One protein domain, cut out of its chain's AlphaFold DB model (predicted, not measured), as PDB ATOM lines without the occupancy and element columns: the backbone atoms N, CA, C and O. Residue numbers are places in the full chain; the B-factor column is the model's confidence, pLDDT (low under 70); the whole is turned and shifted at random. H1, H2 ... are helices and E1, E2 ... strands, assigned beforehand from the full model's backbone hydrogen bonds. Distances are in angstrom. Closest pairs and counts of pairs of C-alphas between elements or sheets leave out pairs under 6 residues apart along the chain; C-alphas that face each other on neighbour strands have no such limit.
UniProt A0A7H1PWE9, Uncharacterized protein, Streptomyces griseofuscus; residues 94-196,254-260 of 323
ATOM      1  N   LEU A  94      35.533   2.506 -30.583       77.75
ATOM      2  CA  LEU A  94      34.142   2.968 -30.442       77.75
ATOM      3  C   LEU A  94      33.107   2.025 -31.087       77.75
ATOM      4  O   LEU A  94      31.903   2.278 -31.028       77.75
ATOM      5  N   GLY A  95      33.560   0.953 -31.746       82.50
ATOM      6  CA  GLY A  95      32.694  -0.018 -32.415       82.50
ATOM      7  C   GLY A  95      31.823   0.611 -33.506       82.50
ATOM      8  O   GLY A  95      30.723   0.120 -33.781       82.50
ATOM      9  N   LEU A  96      32.266   1.721 -34.109       85.81
ATOM     10  CA  LEU A  96      31.509   2.384 -35.166       85.81
ATOM     11  C   LEU A  96      31.550   1.570 -36.462       85.81
ATOM     12  O   LEU A  96      32.537   0.923 -36.826       85.81
ATOM     13  N   ARG A  97      30.465   1.616 -37.233       87.31
ATOM     14  CA  ARG A  97      30.519   1.082 -38.600       87.31
ATOM     15  C   ARG A  97      31.406   1.970 -39.466       87.31
ATOM     16  O   ARG A  97      31.507   3.161 -39.221       87.31
ATOM     17  N   GLN A  98      32.017   1.407 -40.513       86.25
ATOM     18  CA  GLN A  98      32.919   2.166 -41.395       86.25
ATOM     19  C   GLN A  98      32.239   3.421 -41.953       86.25
ATOM     20  O   GLN A  98      32.823   4.495 -41.927       86.25
ATOM     21  N   GLY A  99      30.982   3.296 -42.390       85.62
ATOM     22  CA  GLY A  99      30.201   4.434 -42.871       85.62
ATOM     23  C   GLY A  99      29.904   5.472 -41.786       85.62
ATOM     24  O   GLY A  99      29.900   6.658 -42.087       85.62
ATOM     25  N   GLU A 100      29.693   5.052 -40.534       88.88
ATOM     26  CA  GLU A 100      29.483   5.955 -39.389       88.88
ATOM     27  C   GLU A 100      30.782   6.701 -39.046       88.88
ATOM     28  O   GLU A 100      30.758   7.915 -38.874       88.88
ATOM     29  N   ALA A 101      31.925   6.007 -39.050       86.25
ATOM     30  CA  ALA A 101      33.240   6.609 -38.826       86.25
ATOM     31  C   ALA A 101      33.611   7.634 -39.915       86.25
ATOM     32  O   ALA A 101      34.114   8.706 -39.601       86.25
ATOM     33  N   LEU A 102      33.316   7.342 -41.189       86.56
ATOM     34  CA  LEU A 102      33.545   8.271 -42.309       86.56
ATOM     35  C   LEU A 102      32.552   9.442 -42.337       86.56
ATOM     36  O   LEU A 102      32.846  10.492 -42.899       86.56
ATOM     37  N   GLY A 103      31.360   9.262 -41.765       87.94
ATOM     38  CA  GLY A 103      30.350  10.314 -41.649       87.94
ATOM     39  C   GLY A 103      30.531  11.219 -40.435       87.94
ATOM     40  O   GLY A 103      29.798  12.208 -40.320       87.94
ATOM     41  N   LEU A 104      31.474  10.891 -39.550       89.88
ATOM     42  CA  LEU A 104      31.703  11.609 -38.311       89.88
ATOM     43  C   LEU A 104      32.275  13.003 -38.584       89.88
ATOM     44  O   LEU A 104      33.169  13.197 -39.412       89.88
ATOM     45  N   SER A 105      31.735  13.978 -37.870       90.12
ATOM     46  CA  SER A 105      32.164  15.367 -37.939       90.12
ATOM     47  C   SER A 105      32.715  15.818 -36.611       90.12
ATOM     48  O   SER A 105      32.341  15.285 -35.570       90.12
ATOM     49  N   ALA A 106      33.553  16.848 -36.662       84.94
ATOM     50  CA  ALA A 106      34.093  17.464 -35.462       84.94
ATOM     51  C   ALA A 106      32.986  17.977 -34.529       84.94
ATOM     52  O   ALA A 106      33.117  17.848 -33.321       84.94
ATOM     53  N   ASP A 107      31.878  18.470 -35.089       87.38
ATOM     54  CA  ASP A 107      30.758  19.031 -34.321       87.38
ATOM     55  C   ASP A 107      29.907  17.953 -33.621       87.38
ATOM     56  O   ASP A 107      29.047  18.261 -32.799       87.38
ATOM     57  N   ASP A 108      30.118  16.678 -33.962       89.31
ATOM     58  CA  ASP A 108      29.427  15.541 -33.349       89.31
ATOM     59  C   ASP A 108      30.248  14.901 -32.210       89.31
ATOM     60  O   ASP A 108      29.796  13.929 -31.601       89.31
ATOM     61  N   ILE A 109      31.451  15.414 -31.928       89.38
ATOM     62  CA  ILE A 109      32.349  14.901 -30.889       89.38
ATOM     63  C   ILE A 109      32.395  15.912 -29.747       89.38
ATOM     64  O   ILE A 109      32.958  16.996 -29.892       89.38
ATOM     65  N   ASP A 110      31.832  15.537 -28.603       89.69
ATOM     66  CA  ASP A 110      31.908  16.324 -27.378       89.69
ATOM     67  C   ASP A 110      33.088  15.814 -26.537       89.69
ATOM     68  O   ASP A 110      33.031  14.758 -25.901       89.69
ATOM     69  N   PHE A 111      34.197  16.553 -26.588       87.19
ATOM     70  CA  PHE A 111      35.408  16.233 -25.833       87.19
ATOM     71  C   PHE A 111      35.293  16.535 -24.337       87.19
ATOM     72  O   PHE A 111      36.111  16.014 -23.583       87.19
ATOM     73  N   GLU A 112      34.342  17.375 -23.921       88.12
ATOM     74  CA  GLU A 112      34.128  17.727 -22.514       88.12
ATOM     75  C   GLU A 112      33.287  16.660 -21.823       88.12
ATOM     76  O   GLU A 112      33.597  16.239 -20.712       88.12
ATOM     77  N   LYS A 113      32.244  16.181 -22.508       87.19
ATOM     78  CA  LYS A 113      31.369  15.115 -22.001       87.19
ATOM     79  C   LYS A 113      31.878  13.709 -22.296       87.19
ATOM     80  O   LYS A 113      31.241  12.753 -21.872       87.19
ATOM     81  N   GLU A 114      32.977  13.580 -23.040       88.75
ATOM     82  CA  GLU A 114      33.515  12.302 -23.519       88.75
ATOM     83  C   GLU A 114      32.448  11.464 -24.251       88.75
ATOM     84  O   GLU A 114      32.289  10.265 -24.015       88.75
ATOM     85  N   VAL A 115      31.697  12.087 -25.166       90.00
ATOM     86  CA  VAL A 115      30.626  11.423 -25.930       90.00
ATOM     87  C   VAL A 115      30.754  11.713 -27.423       90.00
ATOM     88  O   VAL A 115      31.012  12.837 -27.850       90.00
ATOM     89  N   VAL A 116      30.525  10.682 -28.237       91.12
ATOM     90  CA  VAL A 116      30.384  10.794 -29.692       91.12
ATOM     91  C   VAL A 116      28.925  10.609 -30.090       91.12
ATOM     92  O   VAL A 116      28.330   9.552 -29.858       91.12
ATOM     93  N   HIS A 117      28.370  11.612 -30.766       92.12
ATOM     94  CA  HIS A 117      27.016  11.585 -31.303       92.12
ATOM     95  C   HIS A 117      26.995  10.949 -32.699       92.12
ATOM     96  O   HIS A 117      27.368  11.554 -33.706       92.12
ATOM     97  N   VAL A 118      26.497   9.718 -32.811       90.94
ATOM     98  CA  VAL A 118      26.406   9.022 -34.103       90.94
ATOM     99  C   VAL A 118      25.120   9.440 -34.812       90.94
ATOM    100  O   VAL A 118      24.064   8.826 -34.645       90.94
ATOM    101  N   ARG A 119      25.204  10.503 -35.616       91.06
ATOM    102  CA  ARG A 119      24.040  11.095 -36.307       91.06
ATOM    103  C   ARG A 119      23.866  10.659 -37.755       91.06
ATOM    104  O   ARG A 119      22.781  10.813 -38.318       91.06
ATOM    105  N   ARG A 120      24.925  10.146 -38.380       92.38
ATOM    106  CA  ARG A 120      24.985   9.915 -39.827       92.38
ATOM    107  C   ARG A 120      26.019   8.872 -40.207       92.38
ATOM    108  O   ARG A 120      26.940   8.575 -39.455       92.38
ATOM    109  N   GLN A 121      25.854   8.344 -41.408       91.69
ATOM    110  CA  GLN A 121      26.811   7.485 -42.076       91.69
ATOM    111  C   GLN A 121      26.976   7.923 -43.529       91.69
ATOM    112  O   GLN A 121      26.041   8.437 -44.146       91.69
ATOM    113  N   VAL A 122      28.152   7.672 -44.087       90.69
ATOM    114  CA  VAL A 122      28.399   7.747 -45.526       90.69
ATOM    115  C   VAL A 122      28.133   6.371 -46.124       90.69
ATOM    116  O   VAL A 122      28.698   5.370 -45.675       90.69
ATOM    117  N   LYS A 123      27.268   6.316 -47.138       90.75
ATOM    118  CA  LYS A 123      27.001   5.097 -47.909       90.75
ATOM    119  C   LYS A 123      27.210   5.352 -49.400       90.75
ATOM    120  O   LYS A 123      27.051   6.472 -49.883       90.75
ATOM    121  N   MET A 124      27.554   4.293 -50.124       89.50
ATOM    122  CA  MET A 124      27.669   4.306 -51.578       89.50
ATOM    123  C   MET A 124      26.382   3.740 -52.182       89.50
ATOM    124  O   MET A 124      26.002   2.612 -51.872       89.50
ATOM    125  N   VAL A 125      25.717   4.506 -53.043       87.94
ATOM    126  CA  VAL A 125      24.521   4.088 -53.785       87.94
ATOM    127  C   VAL A 125      24.773   4.367 -55.259       87.94
ATOM    128  O   VAL A 125      25.109   5.490 -55.620       87.94
ATOM    129  N   ARG A 126      24.649   3.350 -56.123       86.94
ATOM    130  CA  ARG A 126      24.885   3.479 -57.579       86.94
ATOM    131  C   ARG A 126      26.215   4.189 -57.906       86.94
ATOM    132  O   ARG A 126      26.253   5.115 -58.707       86.94
ATOM    133  N   ALA A 127      27.290   3.781 -57.224       86.75
ATOM    134  CA  ALA A 127      28.636   4.361 -57.330       86.75
ATOM    135  C   ALA A 127      28.767   5.856 -56.950       86.75
ATOM    136  O   ALA A 127      29.801   6.467 -57.213       86.75
ATOM    137  N   LYS A 128      27.761   6.445 -56.292       87.75
ATOM    138  CA  LYS A 128      27.805   7.809 -55.749       87.75
ATOM    139  C   LYS A 128      27.687   7.798 -54.224       87.75
ATOM    140  O   LYS A 128      26.931   7.016 -53.647       87.75
ATOM    141  N   LEU A 129      28.433   8.684 -53.567       91.00
ATOM    142  CA  LEU A 129      28.392   8.850 -52.115       91.00
ATOM    143  C   LEU A 129      27.167   9.669 -51.700       91.00
ATOM    144  O   LEU A 129      26.832  10.668 -52.335       91.00
ATOM    145  N   CYS A 130      26.525   9.264 -50.611       90.88
ATOM    146  CA  CYS A 130      25.429  10.000 -49.990       90.88
ATOM    147  C   CYS A 130      25.481   9.867 -48.465       90.88
ATOM    148  O   CYS A 130      26.009   8.888 -47.920       90.88
ATOM    149  N   PHE A 131      24.929  10.864 -47.777       92.62
ATOM    150  CA  PHE A 131      24.713  10.792 -46.336       92.62
ATOM    151  C   PHE A 131      23.429  10.030 -46.043       92.62
ATOM    152  O   PHE A 131      22.430  10.202 -46.726       92.62
ATOM    153  N   ALA A 132      23.426   9.210 -45.004       89.88
ATOM    154  CA  ALA A 132      22.224   8.543 -44.528       89.88
ATOM    155  C   ALA A 132      22.194   8.516 -43.004       89.88
ATOM    156  O   ALA A 132      23.224   8.663 -42.345       89.88
ATOM    157  N   LEU A 133      21.015   8.271 -42.435       90.62
ATOM    158  CA  LEU A 133      20.909   7.968 -41.010       90.62
ATOM    159  C   LEU A 133      21.669   6.674 -40.679       90.62
ATOM    160  O   LEU A 133      21.739   5.785 -41.539       90.62
ATOM    161  N   PRO A 134      22.183   6.526 -39.444       86.69
ATOM    162  CA  PRO A 134      22.762   5.279 -38.964       86.69
ATOM    163  C   PRO A 134      21.793   4.118 -39.175       86.69
ATOM    164  O   PRO A 134      20.566   4.297 -39.211       86.69
ATOM    165  N   LYS A 135      22.322   2.904 -39.331       80.38
ATOM    166  CA  LYS A 135      21.467   1.733 -39.569       80.38
ATOM    167  C   LYS A 135      20.469   1.596 -38.414       80.38
ATOM    168  O   LYS A 135      20.864   1.554 -37.255       80.38
ATOM    169  N   GLY A 136      19.186   1.500 -38.749       76.56
ATOM    170  CA  GLY A 136      18.097   1.535 -37.770       76.56
ATOM    171  C   GLY A 136      17.434   2.906 -37.623       76.56
ATOM    172  O   GLY A 136      16.488   3.016 -36.853       76.56
ATOM    173  N   ARG A 137      17.880   3.921 -38.382       78.19
ATOM    174  CA  ARG A 137      17.287   5.271 -38.453       78.19
ATOM    175  C   ARG A 137      17.213   5.994 -37.102       78.19
ATOM    176  O   ARG A 137      16.398   6.892 -36.931       78.19
ATOM    177  N   LYS A 138      18.069   5.610 -36.154       83.62
ATOM    178  CA  LYS A 138      18.141   6.190 -34.813       83.62
ATOM    179  C   LYS A 138      19.528   6.766 -34.581       83.62
ATOM    180  O   LYS A 138      20.528   6.124 -34.901       83.62
ATOM    181  N   VAL A 139      19.553   7.972 -34.031       88.69
ATOM    182  CA  VAL A 139      20.763   8.572 -33.472       88.69
ATOM    183  C   VAL A 139      21.061   7.869 -32.153       88.69
ATOM    184  O   VAL A 139      20.138   7.471 -31.440       88.69
ATOM    185  N   ARG A 140      22.343   7.667 -31.864       90.00
ATOM    186  CA  ARG A 140      22.803   7.086 -30.604       90.00
ATOM    187  C   ARG A 140      24.063   7.794 -30.140       90.00
ATOM    188  O   ARG A 140      24.858   8.234 -30.971       90.00
ATOM    189  N   ASP A 141      24.252   7.789 -28.834       91.25
ATOM    190  CA  ASP A 141      25.429   8.340 -28.185       91.25
ATOM    191  C   ASP A 141      26.347   7.196 -27.768       91.25
ATOM    192  O   ASP A 141      25.889   6.148 -27.300       91.25
ATOM    193  N   VAL A 142      27.640   7.361 -28.023       89.00
ATOM    194  CA  VAL A 142      28.665   6.362 -27.714       89.00
ATOM    195  C   VAL A 142      29.680   7.010 -26.776       89.00
ATOM    196  O   VAL A 142      30.184   8.081 -27.117       89.00
ATOM    197  N   PRO A 143      29.991   6.398 -25.618       89.81
ATOM    198  CA  PRO A 143      31.027   6.921 -24.736       89.81
ATOM    199  C   PRO A 143      32.375   6.915 -25.464       89.81
ATOM    200  O   PRO A 143      32.689   5.956 -26.173       89.81
ATOM    201  N   LEU A 144      33.152   7.983 -25.301       89.25
ATOM    202  CA  LEU A 144      34.449   8.203 -25.927       89.25
ATOM    203  C   LEU A 144      35.570   7.857 -24.939       89.25
ATOM    204  O   LEU A 144      35.859   8.660 -24.059       89.25
ATOM    205  N   PRO A 145      36.258   6.710 -25.078       87.62
ATOM    206  CA  PRO A 145      37.411   6.415 -24.241       87.62
ATOM    207  C   PRO A 145      38.506   7.465 -24.450       87.62
ATOM    208  O   PRO A 145      38.798   7.847 -25.589       87.62
ATOM    209  N   SER A 146      39.168   7.868 -23.367       83.88
ATOM    210  CA  SER A 146      40.241   8.873 -23.373       83.88
ATOM    211  C   SER A 146      41.361   8.567 -24.380       83.88
ATOM    212  O   SER A 146      41.840   9.468 -25.071       83.88
ATOM    213  N   SER A 147      41.710   7.288 -24.563       83.38
ATOM    214  CA  SER A 147      42.686   6.844 -25.569       83.38
ATOM    215  C   SER A 147      42.265   7.182 -27.003       83.38
ATOM    216  O   SER A 147      43.093   7.559 -27.831       83.38
ATOM    217  N   VAL A 148      40.970   7.065 -27.313       84.00
ATOM    218  CA  VAL A 148      40.425   7.393 -28.638       84.00
ATOM    219  C   VAL A 148      40.280   8.902 -28.794       84.00
ATOM    220  O   VAL A 148      40.595   9.429 -29.859       84.00
ATOM    221  N   ALA A 149      39.872   9.614 -27.738       86.44
ATOM    222  CA  ALA A 149      39.819  11.075 -27.745       86.44
ATOM    223  C   ALA A 149      41.185  11.684 -28.100       86.44
ATOM    224  O   ALA A 149      41.266  12.567 -28.954       86.44
ATOM    225  N   GLN A 150      42.261  11.174 -27.495       85.06
ATOM    226  CA  GLN A 150      43.623  11.619 -27.783       85.06
ATOM    227  C   GLN A 150      44.019  11.347 -29.240       85.06
ATOM    228  O   GLN A 150      44.535  12.245 -29.903       85.06
ATOM    229  N   ALA A 151      43.722  10.153 -29.759       84.19
ATOM    230  CA  ALA A 151      43.997   9.804 -31.152       84.19
ATOM    231  C   ALA A 151      43.242  10.712 -32.140       84.19
ATOM    232  O   ALA A 151      43.801  11.134 -33.151       84.19
ATOM    233  N   ILE A 152      41.987  11.058 -31.837       84.44
ATOM    234  CA  ILE A 152      41.196  11.989 -32.650       84.44
ATOM    235  C   ILE A 152      41.801  13.397 -32.604       84.44
ATOM    236  O   ILE A 152      41.928  14.026 -33.653       84.44
ATOM    237  N   ARG A 153      42.209  13.898 -31.430       85.06
ATOM    238  CA  ARG A 153      42.845  15.224 -31.307       85.06
ATOM    239  C   ARG A 153      44.152  15.306 -32.099       85.06
ATOM    240  O   ARG A 153      44.328  16.246 -32.865       85.06
ATOM    241  N   GLN A 154      45.006  14.289 -31.980       83.94
ATOM    242  CA  GLN A 154      46.254  14.179 -32.746       83.94
ATOM    243  C   GLN A 154      46.022  14.108 -34.257       83.94
ATOM    244  O   GLN A 154      46.882  14.515 -35.029       83.94
ATOM    245  N   HIS A 155      44.872  13.589 -34.693       82.50
ATOM    246  CA  HIS A 155      44.486  13.591 -36.102       82.50
ATOM    247  C   HIS A 155      43.955  14.955 -36.555       82.50
ATOM    248  O   HIS A 155      44.279  15.428 -37.637       82.50
ATOM    249  N   MET A 156      43.161  15.625 -35.724       82.19
ATOM    250  CA  MET A 156      42.568  16.922 -36.071       82.19
ATOM    251  C   MET A 156      43.581  18.071 -36.148       82.19
ATOM    252  O   MET A 156      43.284  19.083 -36.778       82.19
ATOM    253  N   GLU A 157      44.739  17.947 -35.502       78.00
ATOM    254  CA  GLU A 157      45.802  18.958 -35.525       78.00
ATOM    255  C   GLU A 157      46.448  19.121 -36.922       78.00
ATOM    256  O   GLU A 157      46.453  20.239 -37.445       78.00
ATOM    257  N   PRO A 158      46.937  18.053 -37.582       77.06
ATOM    258  CA  PRO A 158      47.496  18.147 -38.930       77.06
ATOM    259  C   PRO A 158      46.443  18.187 -40.049       77.06
ATOM    260  O   PRO A 158      46.730  18.735 -41.117       77.06
ATOM    261  N   PHE A 159      45.246  17.624 -39.845       73.06
ATOM    262  CA  PHE A 159      44.236  17.492 -40.899       73.06
ATOM    263  C   PHE A 159      43.097  18.497 -40.730       73.06
ATOM    264  O   PHE A 159      42.253  18.390 -39.837       73.06
ATOM    265  N   ALA A 160      43.053  19.471 -41.642       69.62
ATOM    266  CA  ALA A 160      41.977  20.447 -41.680       69.62
ATOM    267  C   ALA A 160      40.632  19.761 -41.972       69.62
ATOM    268  O   ALA A 160      40.507  18.947 -42.887       69.62
ATOM    269  N   ARG A 161      39.607  20.130 -41.200       80.75
ATOM    270  CA  ARG A 161      38.235  19.631 -41.364       80.75
ATOM    271  C   ARG A 161      37.702  20.091 -42.715       80.75
ATOM    272  O   ARG A 161      37.716  21.287 -43.007       80.75
ATOM    273  N   VAL A 162      37.212  19.157 -43.524       80.81
ATOM    274  CA  VAL A 162      36.786  19.472 -44.892       80.81
ATOM    275  C   VAL A 162      35.264  19.575 -44.956       80.81
ATOM    276  O   VAL A 162      34.583  18.602 -44.607       80.81
ATOM    277  N   PRO A 163      34.705  20.708 -45.422       85.62
ATOM    278  CA  PRO A 163      33.281  20.806 -45.696       85.62
ATOM    279  C   PRO A 163      32.946  19.929 -46.907       85.62
ATOM    280  O   PRO A 163      33.383  20.181 -48.030       85.62
ATOM    281  N   VAL A 164      32.172  18.874 -46.675       87.62
ATOM    282  CA  VAL A 164      31.735  17.933 -47.707       87.62
ATOM    283  C   VAL A 164      30.228  18.041 -47.875       87.62
ATOM    284  O   VAL A 164      29.469  17.814 -46.931       87.62
ATOM    285  N   THR A 165      29.806  18.369 -49.094       91.69
ATOM    286  CA  THR A 165      28.397  18.450 -49.486       91.69
ATOM    287  C   THR A 165      28.000  17.185 -50.230       91.69
ATOM    288  O   THR A 165      28.531  16.912 -51.306       91.69
ATOM    289  N   LEU A 166      27.063  16.414 -49.677       90.62
ATOM    290  CA  LEU A 166      26.523  15.212 -50.324       90.62
ATOM    291  C   LEU A 166      24.991  15.184 -50.234       90.62
ATOM    292  O   LEU A 166      24.425  15.733 -49.282       90.62
ATOM    293  N   PRO A 167      24.313  14.539 -51.203       91.94
ATOM    294  CA  PRO A 167      22.874  14.306 -51.145       91.94
ATOM    295  C   PRO A 167      22.505  13.391 -49.973       91.94
ATOM    296  O   PRO A 167      23.323  12.592 -49.499       91.94
ATOM    297  N   TRP A 168      21.259  13.506 -49.519       90.31
ATOM    298  CA  TRP A 168      20.730  12.692 -48.428       90.31
ATOM    299  C   TRP A 168      19.968  11.470 -48.956       90.31
ATOM    300  O   TRP A 168      19.101  11.587 -49.813       90.31
ATOM    301  N   ASP A 169      20.276  10.306 -48.394       87.69
ATOM    302  CA  ASP A 169      19.731   8.965 -48.631       87.69
ATOM    303  C   ASP A 169      19.904   8.394 -50.049       87.69
ATOM    304  O   ASP A 169      20.324   7.245 -50.189       87.69
ATOM    305  N   ASP A 170      19.637   9.164 -51.098       86.69
ATOM    306  CA  ASP A 170      19.763   8.708 -52.479       86.69
ATOM    307  C   ASP A 170      20.420   9.793 -53.355       86.69
ATOM    308  O   ASP A 170      20.011  10.953 -53.306       86.69
ATOM    309  N   PRO A 171      21.460   9.450 -54.139       86.44
ATOM    310  CA  PRO A 171      22.132  10.373 -55.048       86.44
ATOM    311  C   PRO A 171      21.434  10.528 -56.411       86.44
ATOM    312  O   PRO A 171      21.978  11.194 -57.300       86.44
ATOM    313  N   THR A 172      20.290   9.881 -56.626       87.00
ATOM    314  CA  THR A 172      19.470  10.071 -57.828       87.00
ATOM    315  C   THR A 172      18.832  11.459 -57.855       87.00
ATOM    316  O   THR A 172      18.431  11.973 -56.804       87.00
ATOM    317  N   PRO A 173      18.708  12.071 -59.048       84.06
ATOM    318  CA  PRO A 173      17.882  13.258 -59.219       84.06
ATOM    319  C   PRO A 173      16.476  13.000 -58.669       84.06
ATOM    320  O   PRO A 173      15.942  11.902 -58.810       84.06
ATOM    321  N   ALA A 174      15.909  13.988 -57.986       85.06
ATOM    322  CA  ALA A 174      14.538  13.899 -57.510       85.06
ATOM    323  C   ALA A 174      13.574  14.057 -58.689       85.06
ATOM    324  O   ALA A 174      13.743  14.976 -59.490       85.06
ATOM    325  N   GLU A 175      12.568  13.190 -58.767       87.69
ATOM    326  CA  GLU A 175      11.511  13.275 -59.781       87.69
ATOM    327  C   GLU A 175      10.298  14.032 -59.224       87.69
ATOM    328  O   GLU A 175       9.569  14.695 -59.957       87.69
ATOM    329  N   THR A 176      10.122  14.004 -57.899       91.44
ATOM    330  CA  THR A 176       9.036  14.693 -57.192       91.44
ATOM    331  C   THR A 176       9.549  15.803 -56.256       91.44
ATOM    332  O   THR A 176      10.662  15.719 -55.722       91.44
ATOM    333  N   PRO A 177       8.736  16.840 -55.959       89.00
ATOM    334  CA  PRO A 177       9.124  17.906 -55.025       89.00
ATOM    335  C   PRO A 177       9.355  17.396 -53.591       89.00
ATOM    336  O   PRO A 177      10.177  17.936 -52.849       89.00
ATOM    337  N   VAL A 178       8.666  16.320 -53.200       88.50
ATOM    338  CA  VAL A 178       8.849  15.663 -51.897       88.50
ATOM    339  C   VAL A 178      10.227  15.009 -51.821       88.50
ATOM    340  O   VAL A 178      10.963  15.219 -50.854       88.50
ATOM    341  N   GLU A 179      10.629  14.279 -52.860       87.69
ATOM    342  CA  GLU A 179      11.971  13.700 -52.942       87.69
ATOM    343  C   GLU A 179      13.058  14.772 -52.957       87.69
ATOM    344  O   GLU A 179      14.072  14.603 -52.281       87.69
ATOM    345  N   ALA A 180      12.838  15.896 -53.644       86.56
ATOM    346  CA  ALA A 180      13.787  17.008 -53.665       86.56
ATOM    347  C   ALA A 180      14.029  17.567 -52.252       86.56
ATOM    348  O   ALA A 180      15.171  17.830 -51.865       86.56
ATOM    349  N   LYS A 181      12.968  17.673 -51.441       88.69
ATOM    350  CA  LYS A 181      13.070  18.077 -50.032       88.69
ATOM    351  C   LYS A 181      13.843  17.054 -49.195       88.69
ATOM    352  O   LYS A 181      14.696  17.446 -48.396       88.69
ATOM    353  N   HIS A 182      13.565  15.760 -49.358       86.50
ATOM    354  CA  HIS A 182      14.211  14.703 -48.570       86.50
ATOM    355  C   HIS A 182      15.671  14.448 -48.957       86.50
ATOM    356  O   HIS A 182      16.481  14.183 -48.070       86.50
ATOM    357  N   ARG A 183      16.011  14.556 -50.247       89.25
ATOM    358  CA  ARG A 183      17.360  14.319 -50.792       89.25
ATOM    359  C   ARG A 183      18.236  15.571 -50.811       89.25
ATOM    360  O   ARG A 183      19.367  15.513 -51.299       89.25
ATOM    361  N   ARG A 184      17.740  16.691 -50.262       89.25
ATOM    362  CA  ARG A 184      18.441  17.980 -50.231       89.25
ATOM    363  C   ARG A 184      19.889  17.788 -49.759       89.25
ATOM    364  O   ARG A 184      20.089  17.263 -48.658       89.25
ATOM    365  N   PRO A 185      20.888  18.219 -50.551       90.62
ATOM    366  CA  PRO A 185      22.283  18.122 -50.157       90.62
ATOM    367  C   PRO A 185      22.550  18.837 -48.838       90.62
ATOM    368  O   PRO A 185      22.012  19.918 -48.583       90.62
ATOM    369  N   ARG A 186      23.383  18.224 -48.001       92.31
ATOM    370  CA  ARG A 186      23.816  18.790 -46.720       92.31
ATOM    371  C   ARG A 186      25.327  18.850 -46.678       92.31
ATOM    372  O   ARG A 186      25.993  17.939 -47.169       92.31
ATOM    373  N   THR A 187      25.839  19.915 -46.082       89.62
ATOM    374  CA  THR A 187      27.271  20.152 -45.922       89.62
ATOM    375  C   THR A 187      27.661  19.885 -44.484       89.62
ATOM    376  O   THR A 187      27.020  20.395 -43.567       89.62
ATOM    377  N   TYR A 188      28.714  19.099 -44.290       89.31
ATOM    378  CA  TYR A 188      29.272  18.861 -42.968       89.31
ATOM    379  C   TYR A 188      30.796  18.847 -42.991       89.31
ATOM    380  O   TYR A 188      31.401  18.419 -43.972       89.31
ATOM    381  N   ASN A 189      31.399  19.243 -41.873       88.81
ATOM    382  CA  ASN A 189      32.845  19.255 -41.677       88.81
ATOM    383  C   ASN A 189      33.327  17.859 -41.271       88.81
ATOM    384  O   ASN A 189      33.325  17.523 -40.083       88.81
ATOM    385  N   LEU A 190      33.663  17.017 -42.245       86.50
ATOM    386  CA  LEU A 190      34.068  15.638 -41.972       86.50
ATOM    387  C   LEU A 190      35.486  15.591 -41.395       86.50
ATOM    388  O   LEU A 190      36.373  16.321 -41.839       86.50
ATOM    389  N   SER A 191      35.678  14.722 -40.401       79.94
ATOM    390  CA  SER A 191      36.964  14.548 -39.711       79.94
ATOM    391  C   SER A 191      37.912  13.588 -40.432       79.94
ATOM    392  O   SER A 191      39.115  13.637 -40.202       79.94
ATOM    393  N   VAL A 192      37.382  12.719 -41.296       78.31
ATOM    394  CA  VAL A 192      38.163  11.772 -42.100       78.31
ATOM    395  C   VAL A 192      37.853  12.025 -43.569       78.31
ATOM    396  O   VAL A 192      36.763  11.702 -44.044       78.31
ATOM    397  N   THR A 193      38.805  12.599 -44.302       73.38
ATOM    398  CA  THR A 193      38.663  12.836 -45.742       73.38
ATOM    399  C   THR A 193      39.963  12.541 -46.470       73.38
ATOM    400  O   THR A 193      40.958  13.205 -46.227       73.38
ATOM    401  N   GLY A 194      39.931  11.634 -47.449       59.22
ATOM    402  CA  GLY A 194      41.119  11.238 -48.220       59.22
ATOM    403  C   GLY A 194      41.608  12.260 -49.256       59.22
ATOM    404  O   GLY A 194      42.205  11.866 -50.256       59.22
ATOM    405  N   ARG A 195      41.311  13.554 -49.089       51.03
ATOM    406  CA  ARG A 195      41.827  14.628 -49.950       51.03
ATOM    407  C   ARG A 195      42.770  15.483 -49.114       51.03
ATOM    408  O   ARG A 195      42.302  16.306 -48.336       51.03
ATOM    409  N   GLY A 196      44.071  15.239 -49.277       47.75
ATOM    410  CA  GLY A 196      45.144  15.864 -48.512       47.75
ATOM    411  C   GLY A 196      44.989  17.377 -48.405       47.75
ATOM    412  O   GLY A 196      45.165  18.112 -49.376       47.75
ATOM    413  N   ARG A 254      43.845   4.327 -40.602       62.34
ATOM    414  CA  ARG A 254      44.170   3.888 -39.234       62.34
ATOM    415  C   ARG A 254      43.292   4.571 -38.196       62.34
ATOM    416  O   ARG A 254      42.811   3.886 -37.302       62.34
ATOM    417  N   VAL A 255      43.034   5.869 -38.327       68.75
ATOM    418  CA  VAL A 255      42.118   6.593 -37.435       68.75
ATOM    419  C   VAL A 255      40.691   6.101 -37.644       68.75
ATOM    420  O   VAL A 255      40.022   5.746 -36.675       68.75
ATOM    421  N   ALA A 256      40.247   5.949 -38.894       66.62
ATOM    422  CA  ALA A 256      38.949   5.354 -39.198       66.62
ATOM    423  C   ALA A 256      38.831   3.920 -38.661       66.62
ATOM    424  O   ALA A 256      37.772   3.542 -38.169       66.62
ATOM    425  N   ALA A 257      39.899   3.123 -38.716       63.41
ATOM    426  CA  ALA A 257      39.948   1.769 -38.173       63.41
ATOM    427  C   ALA A 257      39.930   1.752 -36.638       63.41
ATOM    428  O   ALA A 257      39.184   0.961 -36.058       63.41
ATOM    429  N   ALA A 258      40.680   2.648 -35.990       68.31
ATOM    430  CA  ALA A 258      40.693   2.827 -34.538       68.31
ATOM    431  C   ALA A 258      39.313   3.255 -34.020       68.31
ATOM    432  O   ALA A 258      38.810   2.709 -33.041       68.31
ATOM    433  N   VAL A 259      38.648   4.160 -34.736       73.25
ATOM    434  CA  VAL A 259      37.273   4.586 -34.452       73.25
ATOM    435  C   VAL A 259      36.270   3.459 -34.744       73.25
ATOM    436  O   VAL A 259      35.329   3.237 -33.983       73.25
ATOM    437  N   ALA A 260      36.466   2.696 -35.820       69.50
ATOM    438  CA  ALA A 260      35.540   1.648 -36.242       69.50
ATOM    439  C   ALA A 260      35.747   0.277 -35.566       69.50
ATOM    440  O   ALA A 260      34.972  -0.650 -35.813       69.50
TER     441      ALA A 260
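This is residues 94 to 196 and 254 to 260 of the 323 residues of an uncharacterized protein of Streptomyces griseofuscus (UniProt A0A7H1PWE9). Three separate two-stranded antiparallel ribbons, E2 with E3, E1 with E4 and E5 with E6, are set round a short helix, H1, which packs mainly on E2 near the middle. At one end of the long axis lies H2, with H4 packed between it and H1; H3 lies at the opposite end, beyond the ribbon of E5 and E6. The printed part has 110 residues, with four named helices and six named strands in the order H1 E1 E2 E3 E4 H2 E5 H3 E6 H4, and its class is mixed, helices and strands. It is compact, with a radius of gyration of the C-alphas of 14.5 A, and spans 47 by 31 by 21 A.

E2 is residues 121 to 125, 12.4 A long, and E3 is residues 128 to 132, 12.6 A long. E1 is residues 115 to 118 and E4 is residues 140 to 143. E5, residues 162 to 166, is 12.4 A long, and E6, residues 186 to 190, is 11.7 A long. H1 is residues 98 to 103 and begins at C-alpha 98 (32.919, 2.166, -41.395). H2, residues 146 to 156, is the longest helix at 15.2 A. H3 is residues 177 to 182, beginning at C-alpha 177 (9.124, 17.906, -55.025). H4 is residues 254 to 260 and ends at C-alpha 260 (35.540, 1.648, -36.242).

E2 and E3 form a hairpin at 141 degrees, with N 121 and O 132 2.8 A apart, within hydrogen-bond range. E1 runs on into E2 across a break of 2 residues, at 22 degrees. E1 is antiparallel to E4, with N 116 and O 142 2.9 A apart, and residues 109 to 110 pair with residues 115 to 116 of E1. E5 is antiparallel to E6, with N 164 and O 188 2.8 A apart. The closest C-alphas of E3 and E5 are those of Cys 130 and Leu 166, 5.3 A. The closest C-alphas of H1 and E2 are those of Glu 100 and Gln 121, 4.1 A. H1 touches H4, Gln 98 and Ala 260 having the closest C-alphas at 5.8 A; their lines are about perpendicular at 79 degrees. H2 touches H4 at a steep tilt of 47 degrees, opposite ways, with the C-alphas of Val 148 and Val 259 closest at 7.2 A. H3 touches no helix. In H1, H2, H3 and H4 every O i to N i+4 pair is within hydrogen-bond range.

The outline is only just elongated, and the two C-alphas farthest apart are those of Ser 147 and Thr 176, 46.8 A. Residues 197 to 253 are not printed, and C-alphas 196 and 254 are 15.2 A apart across the cut. The link from H1 to E1 is long. The mean pLDDT of the printed part is 84.5; residue 160, residues 194 to 196, residues 254 to 258 and residue 260 are under 70.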